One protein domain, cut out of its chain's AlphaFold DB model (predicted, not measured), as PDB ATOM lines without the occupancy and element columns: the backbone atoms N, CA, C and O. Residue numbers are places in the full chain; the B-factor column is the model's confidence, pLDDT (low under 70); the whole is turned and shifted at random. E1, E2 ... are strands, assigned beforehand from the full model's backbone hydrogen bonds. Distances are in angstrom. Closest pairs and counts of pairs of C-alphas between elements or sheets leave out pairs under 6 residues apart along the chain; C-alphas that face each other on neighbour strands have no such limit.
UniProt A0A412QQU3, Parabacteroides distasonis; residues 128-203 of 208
ATOM      1  N   ASP A 128     141.158 196.811 180.904       90.38
ATOM      2  CA  ASP A 128     142.118 197.479 180.023       90.38
ATOM      3  C   ASP A 128     143.358 196.612 179.796       90.38
ATOM      4  O   ASP A 128     143.894 196.519 178.691       90.38
ATOM      5  N   SER A 129     143.868 196.001 180.871       92.81
ATOM      6  CA  SER A 129     145.051 195.148 180.792       92.81
ATOM      7  C   SER A 129     145.165 194.163 181.948       92.81
ATOM      8  O   SER A 129     144.707 194.402 183.068       92.81
ATOM      9  N   ILE A 130     145.834 193.048 181.656       92.31
ATOM     10  CA  ILE A 130     146.267 192.053 182.632       92.31
ATOM     11  C   ILE A 130     147.786 191.962 182.527       92.31
ATOM     12  O   ILE A 130     148.339 191.721 181.454       92.31
ATOM     13  N   SER A 131     148.464 192.164 183.647       94.31
ATOM     14  CA  SER A 131     149.915 192.053 183.761       94.31
ATOM     15  C   SER A 131     150.287 191.175 184.948       94.31
ATOM     16  O   SER A 131     149.435 190.771 185.740       94.31
ATOM     17  N   TRP A 132     151.567 190.835 185.063       92.06
ATOM     18  CA  TRP A 132     152.061 190.055 186.183       92.06
ATOM     19  C   TRP A 132     153.399 190.584 186.675       92.06
ATOM     20  O   TRP A 132     154.181 191.163 185.918       92.06
ATOM     21  N   GLN A 133     153.664 190.379 187.960       94.06
ATOM     22  CA  GLN A 133     154.911 190.774 188.597       94.06
ATOM     23  C   GLN A 133     155.437 189.630 189.453       94.06
ATOM     24  O   GLN A 133     154.717 189.063 190.273       94.06
ATOM     25  N   LYS A 134     156.719 189.307 189.277       92.56
ATOM     26  CA  LYS A 134     157.428 188.336 190.111       92.56
ATOM     27  C   LYS A 134     158.800 188.888 190.459       92.56
ATOM     28  O   LYS A 134     159.599 189.165 189.571       92.56
ATOM     29  N   LYS A 135     159.062 189.062 191.755       90.81
ATOM     30  CA  LYS A 135     160.315 189.667 192.239       90.81
ATOM     31  C   LYS A 135     161.522 188.735 192.123       90.81
ATOM     32  O   LYS A 135     162.642 189.218 191.993       90.81
ATOM     33  N   GLY A 136     161.306 187.423 192.157       89.56
ATOM     34  CA  GLY A 136     162.372 186.428 192.108       89.56
ATOM     35  C   GLY A 136     161.849 185.002 192.235       89.56
ATOM     36  O   GLY A 136     160.642 184.761 192.294       89.56
ATOM     37  N   GLU A 137     162.762 184.037 192.251       86.44
ATOM     38  CA  GLU A 137     162.433 182.638 192.528       86.44
ATOM     39  C   GLU A 137     161.971 182.479 193.986       86.44
ATOM     40  O   GLU A 137     162.552 183.068 194.890       86.44
ATOM     41  N   GLY A 138     160.895 181.720 194.214       84.31
ATOM     42  CA  GLY A 138     160.287 181.556 195.543       84.31
ATOM     43  C   GLY A 138     159.375 182.703 196.001       84.31
ATOM     44  O   GLY A 138     158.620 182.519 196.949       84.31
ATOM     45  N   GLU A 139     159.383 183.848 195.313       90.56
ATOM     46  CA  GLU A 139     158.500 184.980 195.620       90.56
ATOM     47  C   GLU A 139     157.099 184.806 195.003       90.56
ATOM     48  O   GLU A 139     156.981 184.204 193.923       90.56
ATOM     49  N   PRO A 140     156.043 185.368 195.630       86.19
ATOM     50  CA  PRO A 140     154.692 185.340 195.083       86.19
ATOM     51  C   PRO A 140     154.620 185.931 193.673       86.19
ATOM     52  O   PRO A 140     155.258 186.941 193.357       86.19
ATOM     53  N   LEU A 141     153.808 185.298 192.830       85.75
ATOM     54  CA  LEU A 141     153.372 185.864 191.562       85.75
ATOM     55  C   LEU A 141     152.174 186.772 191.836       85.75
ATOM     56  O   LEU A 141     151.166 186.320 192.371       85.75
ATOM     57  N   TYR A 142     152.276 188.035 191.445       88.56
ATOM     58  CA  TYR A 142     151.151 188.960 191.471       88.56
ATOM     59  C   TYR A 142     150.542 189.032 190.081       88.56
ATOM     60  O   TYR A 142     151.261 189.292 189.116       88.56
ATOM     61  N   ILE A 143     149.232 188.827 189.989       88.62
ATOM     62  CA  ILE A 143     148.445 189.130 188.795       88.62
ATOM     63  C   ILE A 143     147.800 190.493 189.017       88.62
ATOM     64  O   ILE A 143     147.113 190.708 190.014       88.62
ATOM     65  N   CYS A 144     148.065 191.427 188.114       89.75
ATOM     66  CA  CYS A 144     147.600 192.802 188.198       89.75
ATOM     67  C   CYS A 144     146.579 193.044 187.089       89.75
ATOM     68  O   CYS A 144     146.910 192.932 185.908       89.75
ATOM     69  N   VAL A 145     145.355 193.392 187.473       88.69
ATOM     70  CA  VAL A 145     144.270 193.733 186.549       88.69
ATOM     71  C   VAL A 145     144.045 195.239 186.610       88.69
ATOM     72  O   VAL A 145     143.990 195.816 187.693       88.69
ATOM     73  N   THR A 146     143.969 195.889 185.454       88.88
ATOM     74  CA  THR A 146     143.674 197.322 185.332       88.88
ATOM     75  C   THR A 146     142.382 197.498 184.552       88.88
ATOM     76  O   THR A 146     142.172 196.818 183.549       88.88
ATOM     77  N   SER A 147     141.525 198.391 185.031       87.00
ATOM     78  CA  SER A 147     140.256 198.763 184.414       87.00
ATOM     79  C   SER A 147     140.020 200.255 184.643       87.00
ATOM     80  O   SER A 147     140.500 200.815 185.637       87.00
ATOM     81  N   HIS A 148     139.286 200.886 183.733       87.00
ATOM     82  CA  HIS A 148     138.928 202.291 183.803       87.00
ATOM     83  C   HIS A 148     137.406 202.444 183.886       87.00
ATOM     84  O   HIS A 148     136.695 202.162 182.924       87.00
ATOM     85  N   ASP A 149     136.911 202.929 185.030       82.75
ATOM     86  CA  ASP A 149     135.507 203.307 185.220       82.75
ATOM     87  C   ASP A 149     135.351 204.838 185.193       82.75
ATOM     88  O   ASP A 149     135.492 205.493 186.229       82.75
ATOM     89  N   PRO A 150     135.074 205.452 184.031       78.94
ATOM     90  CA  PRO A 150     134.876 206.897 183.950       78.94
ATOM     91  C   PRO A 150     133.576 207.368 184.622       78.94
ATOM     92  O   PRO A 150     133.407 208.572 184.815       78.94
ATOM     93  N   LEU A 151     132.647 206.456 184.933       80.69
ATOM     94  CA  LEU A 151     131.336 206.776 185.499       80.69
ATOM     95  C   LEU A 151     131.272 206.578 187.021       80.69
ATOM     96  O   LEU A 151     130.280 206.997 187.616       80.69
ATOM     97  N   ASP A 152     132.306 205.984 187.626       78.62
ATOM     98  CA  ASP A 152     132.408 205.686 189.065       78.62
ATOM     99  C   ASP A 152     131.197 204.888 189.595       78.62
ATOM    100  O   ASP A 152     130.610 205.194 190.634       78.62
ATOM    101  N   GLN A 153     130.765 203.880 188.829       77.19
ATOM    102  CA  GLN A 153     129.586 203.054 189.130       77.19
ATOM    103  C   GLN A 153     129.940 201.660 189.663       77.19
ATOM    104  O   GLN A 153     129.064 200.976 190.197       77.19
ATOM    105  N   SER A 154     131.204 201.238 189.562       76.56
ATOM    106  CA  SER A 154     131.701 199.928 190.002       76.56
ATOM    107  C   SER A 154     132.781 200.058 191.091       76.56
ATOM    108  O   SER A 154     133.953 199.780 190.845       76.56
ATOM    109  N   PRO A 155     132.418 200.451 192.328       72.06
ATOM    110  CA  PRO A 155     133.396 200.698 193.393       72.06
ATOM    111  C   PRO A 155     134.037 199.426 193.964       72.06
ATOM    112  O   PRO A 155     135.098 199.495 194.582       72.06
ATOM    113  N   TYR A 156     133.392 198.267 193.800       78.50
ATOM    114  CA  TYR A 156     133.837 197.013 194.397       78.50
ATOM    115  C   TYR A 156     133.843 195.898 193.362       78.50
ATOM    116  O   TYR A 156     132.837 195.636 192.704       78.50
ATOM    117  N   TYR A 157     134.970 195.196 193.285       78.69
ATOM    118  CA  TYR A 157     135.123 193.999 192.473       78.69
ATOM    119  C   TYR A 157     135.316 192.795 193.377       78.69
ATOM    120  O   TYR A 157     135.912 192.884 194.448       78.69
ATOM    121  N   ARG A 158     134.805 191.654 192.926       79.62
ATOM    122  CA  ARG A 158     135.046 190.365 193.562       79.62
ATOM    123  C   ARG A 158     135.827 189.504 192.591       79.62
ATOM    124  O   ARG A 158     135.322 189.211 191.508       79.62
ATOM    125  N   TRP A 159     137.008 189.060 192.998       80.94
ATOM    126  CA  TRP A 159     137.848 188.217 192.157       80.94
ATOM    127  C   TRP A 159     137.814 186.766 192.627       80.94
ATOM    128  O   TRP A 159     137.877 186.460 193.820       80.94
ATOM    129  N   THR A 160     137.727 185.861 191.663       82.62
ATOM    130  CA  THR A 160     137.974 184.431 191.835       82.62
ATOM    131  C   THR A 160     138.945 183.993 190.751       82.62
ATOM    132  O   THR A 160     139.014 184.600 189.681       82.62
ATOM    133  N   TYR A 161     139.728 182.955 191.026       84.75
ATOM    134  CA  TYR A 161     140.637 182.393 190.035       84.75
ATOM    135  C   TYR A 161     140.530 180.878 190.011       84.75
ATOM    136  O   TYR A 161     140.204 180.233 191.010       84.75
ATOM    137  N   LYS A 162     140.846 180.324 188.849       88.00
ATOM    138  CA  LYS A 162     141.166 178.921 188.652       88.00
ATOM    139  C   LYS A 162     142.449 178.884 187.843       88.00
ATOM    140  O   LYS A 162     142.553 179.582 186.837       88.00
ATOM    141  N   GLU A 163     143.410 178.108 188.301       87.12
ATOM    142  CA  GLU A 163     144.705 177.980 187.656       87.12
ATOM    143  C   GLU A 163     145.043 176.510 187.430       87.12
ATOM    144  O   GLU A 163     144.695 175.635 188.223       87.12
ATOM    145  N   ASP A 164     145.748 176.271 186.333       91.06
ATOM    146  CA  ASP A 164     146.337 174.995 185.972       91.06
ATOM    147  C   ASP A 164     147.797 175.290 185.615       91.06
ATOM    148  O   ASP A 164     148.079 176.176 184.802       91.06
ATOM    149  N   TRP A 165     148.742 174.586 186.232       87.69
ATOM    150  CA  TRP A 165     150.166 174.788 185.981       87.69
ATOM    151  C   TRP A 165     150.867 173.475 185.656       87.69
ATOM    152  O   TRP A 165     150.565 172.414 186.201       87.69
ATOM    153  N   GLU A 166     151.849 173.569 184.766       90.25
ATOM    154  CA  GLU A 166     152.750 172.477 184.423       90.25
ATOM    155  C   GLU A 166     154.086 172.701 185.130       90.25
ATOM    156  O   GLU A 166     154.656 173.793 185.082       90.25
ATOM    157  N   PHE A 167     154.608 171.665 185.778       87.62
ATOM    158  CA  PHE A 167     155.961 171.680 186.316       87.62
ATOM    159  C   PHE A 167     156.757 170.500 185.784       87.62
ATOM    160  O   PHE A 167     156.232 169.410 185.546       87.62
ATOM    161  N   HIS A 168     158.051 170.738 185.575       89.81
ATOM    162  CA  HIS A 168     158.968 169.738 185.047       89.81
ATOM    163  C   HIS A 168     159.857 169.207 186.158       89.81
ATOM    164  O   HIS A 168     160.456 169.979 186.911       89.81
ATOM    165  N   ALA A 169     159.992 167.886 186.238       86.69
ATOM    166  CA  ALA A 169     161.007 167.288 187.090       86.69
ATOM    167  C   ALA A 169     162.403 167.763 186.656       86.69
ATOM    168  O   ALA A 169     162.693 167.904 185.470       86.69
ATOM    169  N   ARG A 170     163.318 167.946 187.615       86.19
ATOM    170  CA  ARG A 170     164.693 168.385 187.318       86.19
ATOM    171  C   ARG A 170     165.430 167.446 186.357       86.19
ATOM    172  O   ARG A 170     166.291 167.887 185.601       86.19
ATOM    173  N   TYR A 171     165.113 166.154 186.403       84.56
ATOM    174  CA  TYR A 171     165.754 165.130 185.590       84.56
ATOM    175  C   TYR A 171     164.717 164.242 184.913       84.56
ATOM    176  O   TYR A 171     163.689 163.901 185.495       84.56
ATOM    177  N   LYS A 172     165.029 163.820 183.686       84.00
ATOM    178  CA  LYS A 172     164.227 162.858 182.929       84.00
ATOM    179  C   LYS A 172     164.612 161.438 183.331       84.00
ATOM    180  O   LYS A 172     165.736 161.009 183.080       84.00
ATOM    181  N   ALA A 173     163.679 160.708 183.934       83.44
ATOM    182  CA  ALA A 173     163.825 159.274 184.150       83.44
ATOM    183  C   ALA A 173     163.442 158.528 182.864       83.44
ATOM    184  O   ALA A 173     162.287 158.549 182.453       83.44
ATOM    185  N   ASN A 174     164.411 157.866 182.231       84.88
ATOM    186  CA  ASN A 174     164.170 157.094 181.004       84.88
ATOM    187  C   ASN A 174     163.683 155.664 181.289       84.88
ATOM    188  O   ASN A 174     163.181 154.994 180.391       84.88
ATOM    189  N   ALA A 175     163.855 155.184 182.522       86.12
ATOM    190  CA  ALA A 175     163.451 153.853 182.945       86.12
ATOM    191  C   ALA A 175     163.166 153.805 184.451       86.12
ATOM    192  O   ALA A 175     163.739 154.587 185.213       86.12
ATOM    193  N   ALA A 176     162.352 152.843 184.879       84.44
ATOM    194  CA  ALA A 176     162.199 152.477 186.284       84.44
ATOM    195  C   ALA A 176     162.122 150.963 186.469       84.44
ATOM    196  O   ALA A 176     161.727 150.222 185.571       84.44
ATOM    197  N   TYR A 177     162.473 150.508 187.669       87.38
ATOM    198  CA  TYR A 177     162.235 149.134 188.086       87.38
ATOM    199  C   TYR A 177     160.819 148.999 188.654       87.38
ATOM    200  O   TYR A 177     160.476 149.669 189.627       87.38
ATOM    201  N   ILE A 178     160.012 148.115 188.066       84.44
ATOM    202  CA  ILE A 178     158.665 147.790 188.543       84.44
ATOM    203  C   ILE A 178     158.687 146.357 189.102       84.44
ATOM    204  O   ILE A 178     158.999 145.424 188.348       84.44
ATOM    205  N   PRO A 179     158.341 146.143 190.391       88.81
ATOM    206  CA  PRO A 179     158.271 144.806 190.977       88.81
ATOM    207  C   PRO A 179     157.411 143.862 190.126       88.81
ATOM    208  O   PRO A 179     156.289 144.193 189.749       88.81
ATOM    209  N   GLY A 180     157.960 142.700 189.770       90.50
ATOM    210  CA  GLY A 180     157.295 141.706 188.917       90.50
ATOM    211  C   GLY A 180     157.389 141.942 187.400       90.50
ATOM    212  O   GLY A 180     157.106 141.015 186.649       90.50
ATOM    213  N   LYS A 181     157.825 143.123 186.930       84.00
ATOM    214  CA  LYS A 181     158.041 143.418 185.493       84.00
ATOM    215  C   LYS A 181     159.505 143.679 185.119       84.00
ATOM    216  O   LYS A 181     159.847 143.599 183.946       84.00
ATOM    217  N   GLY A 182     160.370 143.966 186.093       88.00
ATOM    218  CA  GLY A 182     161.774 144.298 185.837       88.00
ATOM    219  C   GLY A 182     161.962 145.763 185.436       88.00
ATOM    220  O   GLY A 182     161.193 146.626 185.858       88.00
ATOM    221  N   ILE A 183     163.010 146.056 184.661       88.06
ATOM    222  CA  ILE A 183     163.284 147.413 184.165       88.06
ATOM    223  C   ILE A 183     162.338 147.716 183.000       88.06
ATOM    224  O   ILE A 183     162.352 147.020 181.988       88.06
ATOM    225  N   VAL A 184     161.546 148.773 183.137       85.12
ATOM    226  CA  VAL A 184     160.632 149.272 182.108       85.12
ATOM    227  C   VAL A 184     161.131 150.624 181.624       85.12
ATOM    228  O   VAL A 184     161.401 151.510 182.433       85.12
ATOM    229  N   MET A 185     161.245 150.781 180.306       84.94
ATOM    230  CA  MET A 185     161.534 152.071 179.680       84.94
ATOM    231  C   MET A 185     160.270 152.928 179.686       84.94
ATOM    232  O   MET A 185     159.193 152.445 179.328       84.94
ATOM    233  N   PHE A 186     160.389 154.190 180.086       82.62
ATOM    234  CA  PHE A 186     159.259 155.110 180.091       82.62
ATOM    235  C   PHE A 186     159.118 155.832 178.754       82.62
ATOM    236  O   PHE A 186     160.086 156.354 178.205       82.62
ATOM    237  N   ASP A 187     157.881 155.886 178.261       78.81
ATOM    238  CA  ASP A 187     157.480 156.770 177.174       78.81
ATOM    239  C   ASP A 187     156.771 157.992 177.768       78.81
ATOM    240  O   ASP A 187     155.723 157.876 178.410       78.81
ATOM    241  N   PHE A 188     157.335 159.171 177.519       73.94
ATOM    242  CA  PHE A 188     156.825 160.458 177.990       73.94
ATOM    243  C   PHE A 188     155.463 160.838 177.389       73.94
ATOM    244  O   PHE A 188     154.827 161.780 177.856       73.94
ATOM    245  N   LYS A 189     154.993 160.126 176.361       78.75
ATOM    246  CA  LYS A 189     153.652 160.306 175.783       78.75
ATOM    247  C   LYS A 189     152.585 159.443 176.454       78.75
ATOM    248  O   LYS A 189     151.423 159.497 176.061       78.75
ATOM    249  N   THR A 190     152.966 158.627 177.435       78.81
ATOM    250  CA  THR A 190     152.056 157.726 178.152       78.81
ATOM    251  C   THR A 190     151.811 158.204 179.579       78.81
ATOM    252  O   THR A 190     152.506 159.084 180.085       78.81
ATOM    253  N   SER A 191     150.859 157.575 180.268       75.50
ATOM    254  CA  SER A 191     150.576 157.819 181.689       75.50
ATOM    255  C   SER A 191     151.742 157.492 182.633       75.50
ATOM    256  O   SER A 191     151.671 157.816 183.812       75.50
ATOM    257  N   ASN A 192     152.826 156.885 182.136       74.44
ATOM    258  CA  ASN A 192     154.053 156.641 182.899       74.44
ATOM    259  C   ASN A 192     155.029 157.832 182.871       74.44
ATOM    260  O   ASN A 192     156.188 157.694 183.261       74.44
ATOM    261  N   ASN A 193     154.602 158.987 182.358       78.25
ATOM    262  CA  ASN A 193     155.419 160.188 182.345       78.25
ATOM    263  C   ASN A 193     155.643 160.707 183.776       78.25
ATOM    264  O   ASN A 193     154.700 161.056 184.473       78.25
ATOM    265  N   LEU A 194     156.912 160.767 184.188       80.81
ATOM    266  CA  LEU A 194     157.340 161.315 185.482       80.81
ATOM    267  C   LEU A 194     158.037 162.681 185.358       80.81
ATOM    268  O   LEU A 194     158.571 163.196 186.337       80.81
ATOM    269  N   TYR A 195     158.115 163.224 184.144       86.56
ATOM    270  CA  TYR A 195     158.776 164.487 183.841       86.56
ATOM    271  C   TYR A 195     157.788 165.649 183.752       86.56
ATOM    272  O   TYR A 195     158.042 166.669 184.382       86.56
ATOM    273  N   TYR A 196     156.697 165.503 182.993       88.06
ATOM    274  CA  TYR A 196     155.620 166.496 182.938       88.06
ATOM    275  C   TYR A 196     154.583 166.156 183.999       88.06
ATOM    276  O   TYR A 196     153.982 165.082 183.956       88.06
ATOM    277  N   CYS A 197     154.389 167.069 184.940       85.50
ATOM    278  CA  CYS A 197     153.367 166.964 185.964       85.50
ATOM    279  C   CYS A 197     152.478 168.204 185.912       85.50
ATOM    280  O   CYS A 197     152.948 169.300 185.603       85.50
ATOM    281  N   TRP A 198     151.209 168.029 186.266       89.00
ATOM    282  CA  TRP A 198     150.230 169.107 186.308       89.00
ATOM    283  C   TRP A 198     149.684 169.256 187.720       89.00
ATOM    284  O   TRP A 198     149.467 168.265 188.422       89.00
ATOM    285  N   GLY A 199     149.490 170.499 188.130       88.12
ATOM    286  CA  GLY A 199     148.739 170.867 189.317       88.12
ATOM    287  C   GLY A 199     147.638 171.840 188.933       88.12
ATOM    288  O   GLY A 199     147.715 172.494 187.894       88.12
ATOM    289  N   SER A 200     146.614 171.919 189.766       91.69
ATOM    290  CA  SER A 200     145.568 172.918 189.632       91.69
ATOM    291  C   SER A 200     145.113 173.376 191.004       91.69
ATOM    292  O   SER A 200     145.180 172.623 191.981       91.69
ATOM    293  N   ASP A 201     144.669 174.622 191.081       88.88
ATOM    294  CA  ASP A 201     144.026 175.170 192.270       88.88
ATOM    295  C   ASP A 201     142.993 176.222 191.866       88.88
ATOM    296  O   ASP A 201     142.851 176.611 190.702       88.88
ATOM    297  N   SER A 202     142.220 176.666 192.843       88.31
ATOM    298  CA  SER A 202     141.262 177.752 192.675       88.31
ATOM    299  C   SER A 202     141.166 178.572 193.950       88.31
ATOM    300  O   SER A 202     141.559 178.121 195.029       88.31
ATOM    301  N   SER A 203     140.631 179.784 193.842       83.44
ATOM    302  CA  SER A 203     140.389 180.643 194.998       83.44
ATOM    303  C   SER A 203     139.491 179.936 196.022       83.44
ATOM    304  O   SER A 203     138.323 179.666 195.742       83.44
TER     305      SER A 203
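Overview. This is residues 128 to 203 of the 208 residues of a protein of Parabacteroides distasonis (UniProt A0A412QQU3). The model is a thin, drawn-out rod of three separate two-stranded ribbons strung one after another, with E3 and E6 in the middle, the hairpin of E1 and E2 toward one end and the small hairpin of E4 and E5 at the other. From E3 the chain runs out to E4, folds back through E5 and returns as E6 beside E3, while the loops at residues 135 to 140 and 149 to 158 stick out. The printed part has 76 residues with no named helix and six named strands, E1 to E6 in order along the chain, in three antiparallel sheets of order E1 - E2, E3 - E6 and E4 - E5. The class is all strand, though under half of the residues, 36 of 76, are in named elements. The whole is extended, with a radius of gyration of the C-alphas of 21.3 A and spans of 69 by 23 by 17 A.

Arrangement. E3, residues 162 to 168, and E6, residues 196 to 202, are antiparallel neighbours at 158 degrees. N 165 and O 199 are 2.9 A apart, and N 197 and O 167 are 3.0 A apart, both within hydrogen-bond range. E4, residues 175 to 178, and E5, residues 182 to 185, form an antiparallel hairpin at 148 degrees, with N 184 and O 176 within hydrogen-bond range at 2.8 A. E1, residues 128 to 134, and E2, residues 141 to 147, form an antiparallel hairpin at 162 degrees. Their N 131 and O 144 are within hydrogen-bond range at 2.8 A, and the C-alphas of Trp 132 and Ile 143, which face each other, are 4.6 A apart. Strands of different sheets are apart, with no C-alpha of the one within 8 A of the other.

Along the chain. E3 is 20.4 A long from first to last C-alpha and begins at C-alpha 162, (141.166, 178.921, 188.652). E6 is 20.7 A long and ends at C-alpha 202, (141.262, 177.752, 192.675). E1 is 20.5 A long, from C-alpha 128 at (142.118, 197.479, 180.023), and E2 is 19.7 A long. E4 and E5 have four residues each and measure 9.5 A and 9.9 A.

Size, cuts and confidence. The two C-alphas farthest apart, those of Leu 151 and Gly 180, are 70.1 A apart. The link from E2 to E3, residues 148 to 161, is long; the link from E4 to E5 is tight, and the other three are short. The printed part has no cut. The mean pLDDT of the printed part is 85.4, and no printed residue is under 70.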